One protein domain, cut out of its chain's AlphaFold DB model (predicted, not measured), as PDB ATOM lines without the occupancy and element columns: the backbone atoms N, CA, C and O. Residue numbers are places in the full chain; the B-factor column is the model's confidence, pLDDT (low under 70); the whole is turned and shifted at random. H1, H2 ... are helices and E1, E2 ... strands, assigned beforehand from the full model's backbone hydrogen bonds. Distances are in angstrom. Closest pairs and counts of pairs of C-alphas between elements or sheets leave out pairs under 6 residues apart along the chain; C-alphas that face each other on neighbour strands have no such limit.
ATOM      1  N   ILE A   3     159.978 223.586  82.310       95.50
ATOM      2  CA  ILE A   3     160.894 222.636  82.952       95.50
ATOM      3  C   ILE A   3     162.019 223.385  83.661       95.50
ATOM      4  O   ILE A   3     162.575 224.335  83.107       95.50
ATOM      5  N   LYS A   4     162.391 222.927  84.855       95.56
ATOM      6  CA  LYS A   4     163.485 223.463  85.671       95.56
ATOM      7  C   LYS A   4     164.397 222.332  86.140       95.56
ATOM      8  O   LYS A   4     163.951 221.216  86.402       95.56
ATOM      9  N   LEU A   5     165.700 222.600  86.246       95.12
ATOM     10  CA  LEU A   5     166.626 221.648  86.870       95.12
ATOM     11  C   LEU A   5     166.154 221.287  88.287       95.12
ATOM     12  O   LEU A   5     165.791 222.167  89.063       95.12
ATOM     13  N   GLY A   6     166.174 219.995  88.616       93.81
ATOM     14  CA  GLY A   6     165.623 219.458  89.864       93.81
ATOM     15  C   GLY A   6     164.179 218.946  89.763       93.81
ATOM     16  O   GLY A   6     163.748 218.191  90.639       93.81
ATOM     17  N   ASP A   7     163.448 219.278  88.692       95.50
ATOM     18  CA  ASP A   7     162.133 218.688  88.424       95.50
ATOM     19  C   ASP A   7     162.239 217.179  88.201       95.50
ATOM     20  O   ASP A   7     163.245 216.674  87.701       95.50
ATOM     21  N   ILE A   8     161.179 216.439  88.519       96.50
ATOM     22  CA  ILE A   8     161.081 215.027  88.144       96.50
ATOM     23  C   ILE A   8     160.350 214.932  86.811       96.50
ATOM     24  O   ILE A   8     159.193 215.340  86.711       96.50
ATOM     25  N   ILE A   9     160.991 214.348  85.801       97.12
ATOM     26  CA  ILE A   9     160.362 214.121  84.498       97.12
ATOM     27  C   ILE A   9     160.157 212.637  84.223       97.12
ATOM     28  O   ILE A   9     160.914 211.797  84.716       97.12
ATOM     29  N   THR A  10     159.153 212.325  83.406       97.81
ATOM     30  CA  THR A  10     158.953 210.999  82.813       97.81
ATOM     31  C   THR A  10     158.915 211.115  81.296       97.81
ATOM     32  O   THR A  10     158.182 211.945  80.755       97.81
ATOM     33  N   ASP A  11     159.685 210.284  80.598       98.19
ATOM     34  CA  ASP A  11     159.704 210.262  79.134       98.19
ATOM     35  C   ASP A  11     158.633 209.331  78.532       98.19
ATOM     36  O   ASP A  11     157.953 208.567  79.224       98.19
ATOM     37  N   GLU A  12     158.493 209.354  77.207       97.94
ATOM     38  CA  GLU A  12     157.569 208.480  76.470       97.94
ATOM     39  C   GLU A  12     157.835 206.975  76.671       97.94
ATOM     40  O   GLU A  12     156.929 206.156  76.502       97.94
ATOM     41  N   LYS A  13     159.060 206.602  77.070       97.12
ATOM     42  CA  LYS A  13     159.474 205.220  77.353       97.12
ATOM     43  C   LYS A  13     159.159 204.798  78.794       97.12
ATOM     44  O   LYS A  13     159.425 203.653  79.154       97.12
ATOM     45  N   GLY A  14     158.587 205.689  79.606       97.69
ATOM     46  CA  GLY A  14     158.234 205.437  81.003       97.69
ATOM     47  C   GLY A  14     159.423 205.481  81.964       97.69
ATOM     48  O   GLY A  14     159.329 204.947  83.067       97.69
ATOM     49  N   ARG A  15     160.552 206.073  81.558       97.88
ATOM     50  CA  ARG A  15     161.714 206.296  82.426       97.88
ATOM     51  C   ARG A  15     161.491 207.578  83.213       97.88
ATOM     52  O   ARG A  15     161.176 208.600  82.610       97.88
ATOM     53  N   THR A  16     161.723 207.535  84.521       97.75
ATOM     54  CA  THR A  16     161.508 208.674  85.424       97.75
ATOM     55  C   THR A  16     162.794 209.035  86.158       97.75
ATOM     56  O   THR A  16     163.535 208.145  86.581       97.75
ATOM     57  N   GLY A  17     163.062 210.328  86.336       96.94
ATOM     58  CA  GLY A  17     164.206 210.796  87.115       96.94
ATOM     59  C   GLY A  17     164.279 212.314  87.236       96.94
ATOM     60  O   GLY A  17     163.548 213.036  86.564       96.94
ATOM     61  N   GLU A  18     165.169 212.775  88.112       97.19
ATOM     62  CA  GLU A  18     165.439 214.200  88.323       97.19
ATOM     63  C   GLU A  18     166.151 214.812  87.119       97.19
ATOM     64  O   GLU A  18     167.098 214.218  86.612       97.19
ATOM     65  N   LEU A  19     165.705 215.982  86.675       96.56
ATOM     66  CA  LEU A  19     166.270 216.738  85.569       96.56
ATOM     67  C   LEU A  19     167.610 217.357  85.974       96.56
ATOM     68  O   LEU A  19     167.666 218.202  86.865       96.56
ATOM     69  N   ASN A  20     168.693 216.961  85.304       95.94
ATOM     70  CA  ASN A  20     170.051 217.389  85.646       95.94
ATOM     71  C   ASN A  20     170.677 218.330  84.600       95.94
ATOM     72  O   ASN A  20     171.581 219.086  84.945       95.94
ATOM     73  N   ASN A  21     170.202 218.318  83.349       96.31
ATOM     74  CA  ASN A  21     170.627 219.257  82.304       96.31
ATOM     75  C   ASN A  21     169.492 219.549  81.310       96.31
ATOM     76  O   ASN A  21     168.725 218.651  80.960       96.31
ATOM     77  N   ILE A  22     169.459 220.782  80.802       97.44
ATOM     78  CA  ILE A  22     168.610 221.222  79.689       97.44
ATOM     79  C   ILE A  22     169.538 221.810  78.623       97.44
ATOM     80  O   ILE A  22     170.091 222.892  78.823       97.44
ATOM     81  N   GLY A  23     169.730 221.095  77.515       97.06
ATOM     82  CA  GLY A  23     170.562 221.527  76.395       97.06
ATOM     83  C   GLY A  23     169.726 222.128  75.268       97.06
ATOM     84  O   GLY A  23     168.738 221.527  74.851       97.06
ATOM     85  N   ILE A  24     170.134 223.287  74.748       96.88
ATOM     86  CA  ILE A  24     169.517 223.961  73.600       96.88
ATOM     87  C   ILE A  24     170.487 223.942  72.419       96.88
ATOM     88  O   ILE A  24     171.627 224.414  72.513       96.88
ATOM     89  N   ALA A  25     170.009 223.424  71.293       95.38
ATOM     90  CA  ALA A  25     170.744 223.369  70.043       95.38
ATOM     91  C   ALA A  25     170.958 224.779  69.477       95.38
ATOM     92  O   ALA A  25     170.022 225.573  69.364       95.38
ATOM     93  N   ILE A  26     172.184 225.073  69.044       93.00
ATOM     94  CA  ILE A  26     172.523 226.337  68.364       93.00
ATOM     95  C   ILE A  26     172.692 226.179  66.847       93.00
ATOM     96  O   ILE A  26     172.873 227.159  66.122       93.00
ATOM     97  N   ARG A  27     172.657 224.935  66.359       91.06
ATOM     98  CA  ARG A  27     172.839 224.546  64.957       91.06
ATOM     99  C   ARG A  27     171.841 223.455  64.592       91.06
ATOM    100  O   ARG A  27     171.409 222.695  65.450       91.06
ATOM    101  N   LYS A  28     171.474 223.370  63.313       89.25
ATOM    102  CA  LYS A  28     170.460 222.410  62.840       89.25
ATOM    103  C   LYS A  28     170.942 220.965  62.900       89.25
ATOM    104  O   LYS A  28     170.133 220.050  62.977       89.25
ATOM    105  N   GLU A  29     172.250 220.779  62.817       92.06
ATOM    106  CA  GLU A  29     172.907 219.479  62.816       92.06
ATOM    107  C   GLU A  29     173.062 218.914  64.237       92.06
ATOM    108  O   GLU A  29     173.173 217.702  64.394       92.06
ATOM    109  N   ASP A  30     173.005 219.769  65.265       89.75
ATOM    110  CA  ASP A  30     173.174 219.413  66.678       89.75
ATOM    111  C   ASP A  30     171.825 219.337  67.407       89.75
ATOM    112  O   ASP A  30     171.537 220.072  68.347       89.75
ATOM    113  N   ILE A  31     170.947 218.457  66.934       90.12
ATOM    114  CA  ILE A  31     169.571 218.327  67.444       90.12
ATOM    115  C   ILE A  31     169.553 217.967  68.942       90.12
ATOM    116  O   ILE A  31     168.651 218.374  69.672       90.12
ATOM    117  N   ALA A  32     170.548 217.207  69.404       88.62
ATOM    118  CA  ALA A  32     170.658 216.754  70.788       88.62
ATOM    119  C   ALA A  32     171.370 217.752  71.719       88.62
ATOM    120  O   ALA A  32     171.439 217.488  72.917       88.62
ATOM    121  N   ALA A  33     171.842 218.894  71.202       90.75
ATOM    122  CA  ALA A  33     172.598 219.883  71.970       90.75
ATOM    123  C   ALA A  33     173.870 219.293  72.623       90.75
ATOM    124  O   ALA A  33     174.192 219.608  73.770       90.75
ATOM    125  N   GLU A  34     174.583 218.423  71.902       87.62
ATOM    126  CA  GLU A  34     175.793 217.725  72.362       87.62
ATOM    127  C   GLU A  34     177.095 218.420  71.930       87.62
ATOM    128  O   GLU A  34     178.164 218.052  72.420       87.62
ATOM    129  N   ASP A  35     177.042 219.416  71.036       88.38
ATOM    130  CA  ASP A  35     178.237 220.184  70.673       88.38
ATOM    131  C   ASP A  35     178.783 220.967  71.876       88.38
ATOM    132  O   ASP A  35     178.028 221.541  72.654       88.38
ATOM    133  N   ASP A  36     180.103 221.168  71.926       87.94
ATOM    134  CA  ASP A  36     180.765 222.008  72.946       87.94
ATOM    135  C   ASP A  36     180.254 223.465  72.997       87.94
ATOM    136  O   ASP A  36     180.529 224.200  73.944       87.94
ATOM    137  N   ASN A  37     179.556 223.909  71.946       88.25
ATOM    138  CA  ASN A  37     178.979 225.251  71.837       88.25
ATOM    139  C   ASN A  37     177.465 225.280  72.090       88.25
ATOM    140  O   ASN A  37     176.853 226.340  71.931       88.25
ATOM    141  N   SER A  38     176.842 224.141  72.407       90.38
ATOM    142  CA  SER A  38     175.435 224.104  72.790       90.38
ATOM    143  C   SER A  38     175.208 224.915  74.071       90.38
ATOM    144  O   SER A  38     176.135 225.216  74.829       90.38
ATOM    145  N   LEU A  39     173.970 225.359  74.285       93.38
ATOM    146  CA  LEU A  39     173.636 226.181  75.448       93.38
ATOM    147  C   LEU A  39     173.026 225.311  76.541       93.38
ATOM    148  O   LEU A  39     172.133 224.516  76.266       93.38
ATOM    149  N   SER A  40     173.440 225.530  77.787       95.19
ATOM    150  CA  SER A  40     172.784 224.949  78.961       95.19
ATOM    151  C   SER A  40     171.869 225.973  79.623       95.19
ATOM    152  O   SER A  40     172.292 227.087  79.942       95.19
ATOM    153  N   ALA A  41     170.621 225.581  79.869       95.44
ATOM    154  CA  ALA A  41     169.640 226.378  80.593       95.44
ATOM    155  C   ALA A  41     169.382 225.806  81.997       95.44
ATOM    156  O   ALA A  41     169.529 224.608  82.237       95.44
ATOM    157  N   LYS A  42     168.975 226.674  82.931       94.75
ATOM    158  CA  LYS A  42     168.474 226.259  84.257       94.75
ATOM    159  C   LYS A  42     166.967 226.004  84.262       94.75
ATOM    160  O   LYS A  42     166.470 225.219  85.061       94.75
ATOM    161  N   GLU A  43     166.267 226.695  83.377       95.31
ATOM    162  CA  GLU A  43     164.828 226.648  83.201       95.31
ATOM    163  C   GLU A  43     164.523 226.944  81.735       95.31
ATOM    164  O   GLU A  43     165.235 227.729  81.096       95.31
ATOM    165  N   TYR A  44     163.499 226.300  81.191       96.12
ATOM    166  CA  TYR A  44     163.101 226.487  79.808       96.12
ATOM    167  C   TYR A  44     161.604 226.238  79.624       96.12
ATOM    168  O   TYR A  44     161.043 225.305  80.197       96.12
ATOM    169  N   ASP A  45     160.967 227.060  78.793       95.81
ATOM    170  CA  ASP A  45     159.619 226.798  78.300       95.81
ATOM    171  C   ASP A  45     159.708 226.161  76.914       95.81
ATOM    172  O   ASP A  45     160.111 226.802  75.938       95.81
ATOM    173  N   THR A  46     159.311 224.891  76.817       94.06
ATOM    174  CA  THR A  46     159.332 224.136  75.559       94.06
ATOM    175  C   THR A  46     158.453 224.759  74.474       94.06
ATOM    176  O   THR A  46     158.651 224.457  73.299       94.06
ATOM    177  N   ASP A  47     157.515 225.641  74.832       94.50
ATOM    178  CA  ASP A  47     156.627 226.309  73.877       94.50
ATOM    179  C   ASP A  47     157.367 227.382  73.051       94.50
ATOM    180  O   ASP A  47     156.882 227.795  71.997       94.50
ATOM    181  N   LEU A  48     158.584 227.774  73.460       95.06
ATOM    182  CA  LEU A  48     159.481 228.623  72.663       95.06
ATOM    183  C   LEU A  48     160.022 227.914  71.407       95.06
ATOM    184  O   LEU A  48     160.518 228.574  70.495       95.06
ATOM    185  N   GLY A  49     159.910 226.584  71.337       93.19
ATOM    186  CA  GLY A  49     160.120 225.819  70.107       93.19
ATOM    187  C   GLY A  49     161.573 225.660  69.653       93.19
ATOM    188  O   GLY A  49     161.803 225.199  68.534       93.19
ATOM    189  N   TYR A  50     162.566 226.006  70.482       93.88
ATOM    190  CA  TYR A  50     163.951 225.627  70.206       93.88
ATOM    191  C   TYR A  50     164.142 224.114  70.325       93.88
ATOM    192  O   TYR A  50     163.542 223.449  71.169       93.88
ATOM    193  N   THR A  51     165.011 223.587  69.469       94.94
ATOM    194  CA  THR A  51     165.422 222.184  69.469       94.94
ATOM    195  C   THR A  51     166.436 221.930  70.579       94.94
ATOM    196  O   THR A  51     167.270 222.787  70.871       94.94
ATOM    197  N   GLY A  52     166.375 220.754  71.194       95.69
ATOM    198  CA  GLY A  52     167.295 220.373  72.249       95.69
ATOM    199  C   GLY A  52     166.885 219.079  72.938       95.69
ATOM    200  O   GLY A  52     165.899 218.432  72.567       95.69
ATOM    201  N   ALA A  53     167.663 218.712  73.949       97.06
ATOM    202  CA  ALA A  53     167.463 217.507  74.735       97.06
ATOM    203  C   ALA A  53     167.712 217.777  76.219       97.06
ATOM    204  O   ALA A  53     168.385 218.732  76.613       97.06
ATOM    205  N   VAL A  54     167.168 216.899  77.050       97.50
ATOM    206  CA  VAL A  54     167.386 216.902  78.491       97.50
ATOM    207  C   VAL A  54     168.145 215.664  78.925       97.50
ATOM    208  O   VAL A  54     168.009 214.605  78.310       97.50
ATOM    209  N   THR A  55     168.882 215.771  80.030       97.56
ATOM    210  CA  THR A  55     169.376 214.600  80.763       97.56
ATOM    211  C   THR A  55     168.763 214.545  82.151       97.56
ATOM    212  O   THR A  55     168.530 215.571  82.795       97.56
ATOM    213  N   PHE A  56     168.456 213.332  82.600       97.56
ATOM    214  CA  PHE A  56     167.754 213.102  83.853       97.56
ATOM    215  C   PHE A  56     168.102 211.747  84.469       97.56
ATOM    216  O   PHE A  56     168.553 210.819  83.791       97.56
ATOM    217  N   GLY A  57     167.894 211.613  85.779       95.56
ATOM    218  CA  GLY A  57     168.181 210.376  86.510       95.56
ATOM    219  C   GLY A  57     169.639 209.918  86.362       95.56
ATOM    220  O   GLY A  57     169.905 208.718  86.334       95.56
ATOM    221  N   GLY A  58     170.569 210.864  86.194       92.38
ATOM    222  CA  GLY A  58     172.013 210.636  86.084       92.38
ATOM    223  C   GLY A  58     172.539 210.126  84.734       92.38
ATOM    224  O   GLY A  58     173.694 210.393  84.415       92.38
ATOM    225  N   SER A  59     171.747 209.407  83.933       93.56
ATOM    226  CA  SER A  59     172.214 208.857  82.642       93.56
ATOM    227  C   SER A  59     171.153 208.753  81.548       93.56
ATOM    228  O   SER A  59     171.483 208.430  80.404       93.56
ATOM    229  N   ASN A  60     169.882 209.011  81.866       97.19
ATOM    230  CA  ASN A  60     168.842 209.030  80.849       97.19
ATOM    231  C   ASN A  60     168.868 210.354  80.098       97.19
ATOM    232  O   ASN A  60     169.272 211.387  80.630       97.19
ATOM    233  N   TRP A  61     168.388 210.310  78.862       96.94
ATOM    234  CA  TRP A  61     168.190 211.487  78.036       96.94
ATOM    235  C   TRP A  61     166.987 211.296  77.113       96.94
ATOM    236  O   TRP A  61     166.629 210.153  76.786       96.94
ATOM    237  N   CYS A  62     166.361 212.400  76.718       97.50
ATOM    238  CA  CYS A  62     165.330 212.452  75.684       97.50
ATOM    239  C   CYS A  62     165.218 213.866  75.092       97.50
ATOM    240  O   CYS A  62     165.702 214.834  75.683       97.50
ATOM    241  N   TYR A  63     164.592 213.985  73.924       97.31
ATOM    242  CA  TYR A  63     164.241 215.280  73.337       97.31
ATOM    243  C   TYR A  63     163.058 215.924  74.074       97.31
ATOM    244  O   TYR A  63     162.303 215.243  74.771       97.31
ATOM    245  N   PHE A  64     162.867 217.236  73.907       96.44
ATOM    246  CA  PHE A  64     161.769 217.959  74.565       96.44
ATOM    247  C   PHE A  64     160.379 217.412  74.221       96.44
ATOM    248  O   PHE A  64     159.520 217.339  75.094       96.44
ATOM    249  N   ASP A  65     160.164 216.990  72.975       95.56
ATOM    250  CA  ASP A  65     158.900 216.416  72.499       95.56
ATOM    251  C   ASP A  65     158.626 214.999  73.033       95.56
ATOM    252  O   ASP A  65     157.494 214.523  72.977       95.56
ATOM    253  N   GLN A  66     159.643 214.342  73.592       97.31
ATOM    254  CA  GLN A  66     159.543 213.023  74.214       97.31
ATOM    255  C   GLN A  66     159.288 213.091  75.724       97.31
ATOM    256  O   GLN A  66     159.141 212.045  76.366       97.31
ATOM    257  N   ILE A  67     159.263 214.288  76.315       97.19
ATOM    258  CA  ILE A  67     158.878 214.473  77.714       97.19
ATOM    259  C   ILE A  67     157.360 214.319  77.803       97.19
ATOM    260  O   ILE A  67     156.600 215.050  77.171       97.19
ATOM    261  N   LYS A  68     156.918 213.351  78.601       97.44
ATOM    262  CA  LYS A  68     155.504 213.008  78.745       97.44
ATOM    263  C   LYS A  68     154.861 213.696  79.946       97.44
ATOM    264  O   LYS A  68     153.700 214.085  79.876       97.44
ATOM    265  N   GLU A  69     155.593 213.794  81.050       96.50
ATOM    266  CA  GLU A  69     155.104 214.359  82.306       96.50
ATOM    267  C   GLU A  69     156.244 215.059  83.046       96.50
ATOM    268  O   GLU A  69     157.387 214.593  83.018       96.50
ATOM    269  N   VAL A  70     155.908 216.159  83.718       96.06
ATOM    270  CA  VAL A  70     156.807 216.936  84.573       96.06
ATOM    271  C   VAL A  70     156.113 217.133  85.913       96.06
ATOM    272  O   VAL A  70     154.975 217.596  85.970       96.06
ATOM    273  N   SER A  71     156.805 216.775  86.987       94.00
ATOM    274  CA  SER A  71     156.419 217.061  88.362       94.00
ATOM    275  C   SER A  71     157.432 218.036  88.933       94.00
ATOM    276  O   SER A  71     158.560 217.654  89.257       94.00
ATOM    277  N   THR A  72     157.010 219.287  89.071       86.00
ATOM    278  CA  THR A  72     157.840 220.338  89.648       86.00
ATOM    279  C   THR A  72     158.120 220.031  91.108       86.00
ATOM    280  O   THR A  72     157.213 219.681  91.870       86.00
ATOM    281  N   LYS A  73     159.390 220.119  91.491       74.19
ATOM    282  CA  LYS A  73     159.749 220.092  92.904       74.19
ATOM    283  C   LYS A  73     159.525 221.510  93.424       74.19
ATOM    284  O   LYS A  73     160.145 222.435  92.910       74.19
ATOM    285  N   ASP A  74     158.629 221.688  94.392       70.12
ATOM    286  CA  ASP A  74     158.522 222.983  95.064       70.12
ATOM    287  C   ASP A  74     159.889 223.323  95.667       70.12
ATOM    288  O   ASP A  74     160.497 222.477  96.336       70.12
ATOM    289  N   ASP A  75     160.377 224.538  95.407       65.00
ATOM    290  CA  ASP A  75     161.620 225.016  96.006       65.00
ATOM    291  C   ASP A  75     161.472 224.941  97.525       65.00
ATOM    292  O   ASP A  75     160.529 225.490  98.104       65.00
ATOM    293  N   SER A  76     162.380 224.225  98.187       65.12
ATOM    294  CA  SER A  76     162.328 224.146  99.639       65.12
ATOM    295  C   SER A  76     162.795 225.466 100.254       65.12
ATOM    296  O   SER A  76     163.607 226.187  99.670       65.12
ATOM    297  N   ASP A  77     162.360 225.763 101.483       65.94
ATOM    298  CA  ASP A  77     162.825 226.942 102.236       65.94
ATOM    299  C   ASP A  77     164.365 227.019 102.321       65.94
ATOM    300  O   ASP A  77     164.944 228.101 102.434       65.94
ATOM    301  N   VAL A  78     165.041 225.865 102.251       67.81
ATOM    302  CA  VAL A  78     166.505 225.756 102.250       67.81
ATOM    303  C   VAL A  78     167.097 226.218 100.918       67.81
ATOM    304  O   VAL A  78     168.083 226.957 100.925       67.81
ATOM    305  N   ASP A  79     166.494 225.830  99.794       68.94
ATOM    306  CA  ASP A  79     166.957 226.199  98.451       68.94
ATOM    307  C   ASP A  79     166.836 227.715  98.241       68.94
ATOM    308  O   ASP A  79     167.793 228.373  97.824       68.94
ATOM    309  N   ILE A  80     165.709 228.291  98.672       72.31
ATOM    310  CA  ILE A  80     165.448 229.737  98.625       72.31
ATOM    311  C   ILE A  80     166.488 230.512  99.448       72.31
ATOM    312  O   ILE A  80     167.017 231.532  98.996       72.31
ATOM    313  N   ALA A  81     166.806 230.038 100.656       73.19
ATOM    314  CA  ALA A  81     167.768 230.697 101.535       73.19
ATOM    315  C   ALA A  81     169.198 230.683 100.964       73.19
ATOM    316  O   ALA A  81     169.921 231.676 101.091       73.19
ATOM    317  N   ILE A  82     169.610 229.587 100.314       74.81
ATOM    318  CA  ILE A  82     170.914 229.487  99.640       74.81
ATOM    319  C   ILE A  82     170.984 230.460  98.459       74.81
ATOM    320  O   ILE A  82     171.987 231.156  98.286       74.81
ATOM    321  N   GLU A  83     169.929 230.540  97.651       76.81
ATOM    322  CA  GLU A  83     169.905 231.383  96.457       76.81
ATOM    323  C   GLU A  83     169.926 232.881  96.813       76.81
ATOM    324  O   GLU A  83     170.732 233.634  96.264       76.81
ATOM    325  N   GLN A  84     169.167 233.297  97.834       78.00
ATOM    326  CA  GLN A  84     169.229 234.659  98.389       78.00
ATOM    327  C   GLN A  84     170.613 235.007  98.953       78.00
ATOM    328  O   GLN A  84     171.110 236.116  98.746       78.00
ATOM    329  N   ALA A  85     171.254 234.066  99.653       74.00
ATOM    330  CA  ALA A  85     172.595 234.270 100.183       74.00
ATOM    331  C   ALA A  85     173.633 234.444  99.067       74.00
ATOM    332  O   ALA A  85     174.538 235.255  99.227       74.00
ATOM    333  N   ASN A  86     173.501 233.740  97.940       73.75
ATOM    334  CA  ASN A  86     174.417 233.846  96.801       73.75
ATOM    335  C   ASN A  86     174.262 235.160  96.017       73.75
ATOM    336  O   ASN A  86     175.248 235.673  95.486       73.75
ATOM    337  N   GLU A  87     173.054 235.721  95.956       73.56
ATOM    338  CA  GLU A  87     172.800 237.017  95.309       73.56
ATOM    339  C   GLU A  87     173.319 238.204  96.140       73.56
ATOM    340  O   GLU A  87     173.679 239.229  95.575       73.56
ATOM    341  N   TRP A  88     173.442 238.066  97.465       65.31
ATOM    342  CA  TRP A  88     173.893 239.146  98.359       65.31
ATOM    343  C   TRP A  88     175.370 239.561  98.187       65.31
ATOM    344  O   TRP A  88     175.778 240.613  98.677       65.31
ATOM    345  N   TRP A  89     176.186 238.738  97.520       61.19
ATOM    346  CA  TRP A  89     177.618 239.001  97.289       61.19
ATOM    347  C   TRP A  89     177.947 239.393  95.841       61.19
ATOM    348  O   TRP A  89     179.129 239.532  95.511       61.19
TER     349      TRP A  89
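AT A GLANCE: This is residues 3 to 89 of the 90 residues of an uncharacterized protein of Alphaproteobacteria bacterium TMED194 (UniProt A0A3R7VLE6). A small body is built of one strongly twisted antiparallel sheet round its longest strand, E2, which bends sharply at residue 20: E1 pairs with the part of E2 before the bend and has E7 on its other side, E3 pairs with the last residues of E2, and E5, on the other side of E2, has E6 at its far side. Away from this body the end of the printed part sticks out as a free arm, residues 76 to 89, with the helix H1 in it. The printed part has 87 residues with seven named strands and then one named helix, E1 E2 E3 E4 E5 E6 E7 H1; the class is mixed, helices and strands, and E1 E2 E3 form a meander, each strand the antiparallel neighbour of the one before. The whole is only just compact, close to loose, with a radius of gyration of the C-alphas of 14.0 A and spans of 41 by 30 by 24 A.

HOW THE PARTS SIT: Start at residues 3 to 4, which pair antiparallel with residues 43 to 44 of E4, residues 43 to 45. Next find the hairpin of E1, residues 8 to 11, and E2, residues 16 to 24, with N 9 and O 17 at 3.0 A. On the other side of E1 is E7, residues 67 to 71, antiparallel at 162 degrees, with N 71 and O 8 at 2.8 A. E2 bends by 69 degrees at residue 20. Beside its residues 22 to 24, on the same side as E1, look for E3, residues 39 to 41, antiparallel, with N 24 and O 39 at 2.8 A. On the other side of E2 is E5, residues 52 to 56, antiparallel at 149 degrees, with N 23 and O 53 at 2.9 A. E5 forms a hairpin with the edge strand E6, residues 60 to 63, where N 54 and O 62 are 2.9 A apart. E3 runs on into E4 at 95 degrees; E4 pairs with no named strand. H1, residues 77 to 87, is not on the sheet; every O i to N i+4 pair in it is within hydrogen-bond range.

IN THESE COORDINATES: Find C-alpha 8 at (161.081, 215.027, 88.144), where E1 begins. E2 runs from C-alpha 16 at (161.508, 208.674, 85.424) over 20.9 A, E5 over 13.7 A. H1 runs 15.8 A to C-alpha 87 at (172.800, 237.017, 95.309).

THE WHOLE: The C-alphas of Lys 13 and Trp 89, the two farthest apart, are 43.2 A apart. The printed part has no cut. The link from E2 to E3, 14 residues, is long. The mean pLDDT of the printed part is 90.1; residues 75 to 79 and 88 to 89 are under 70.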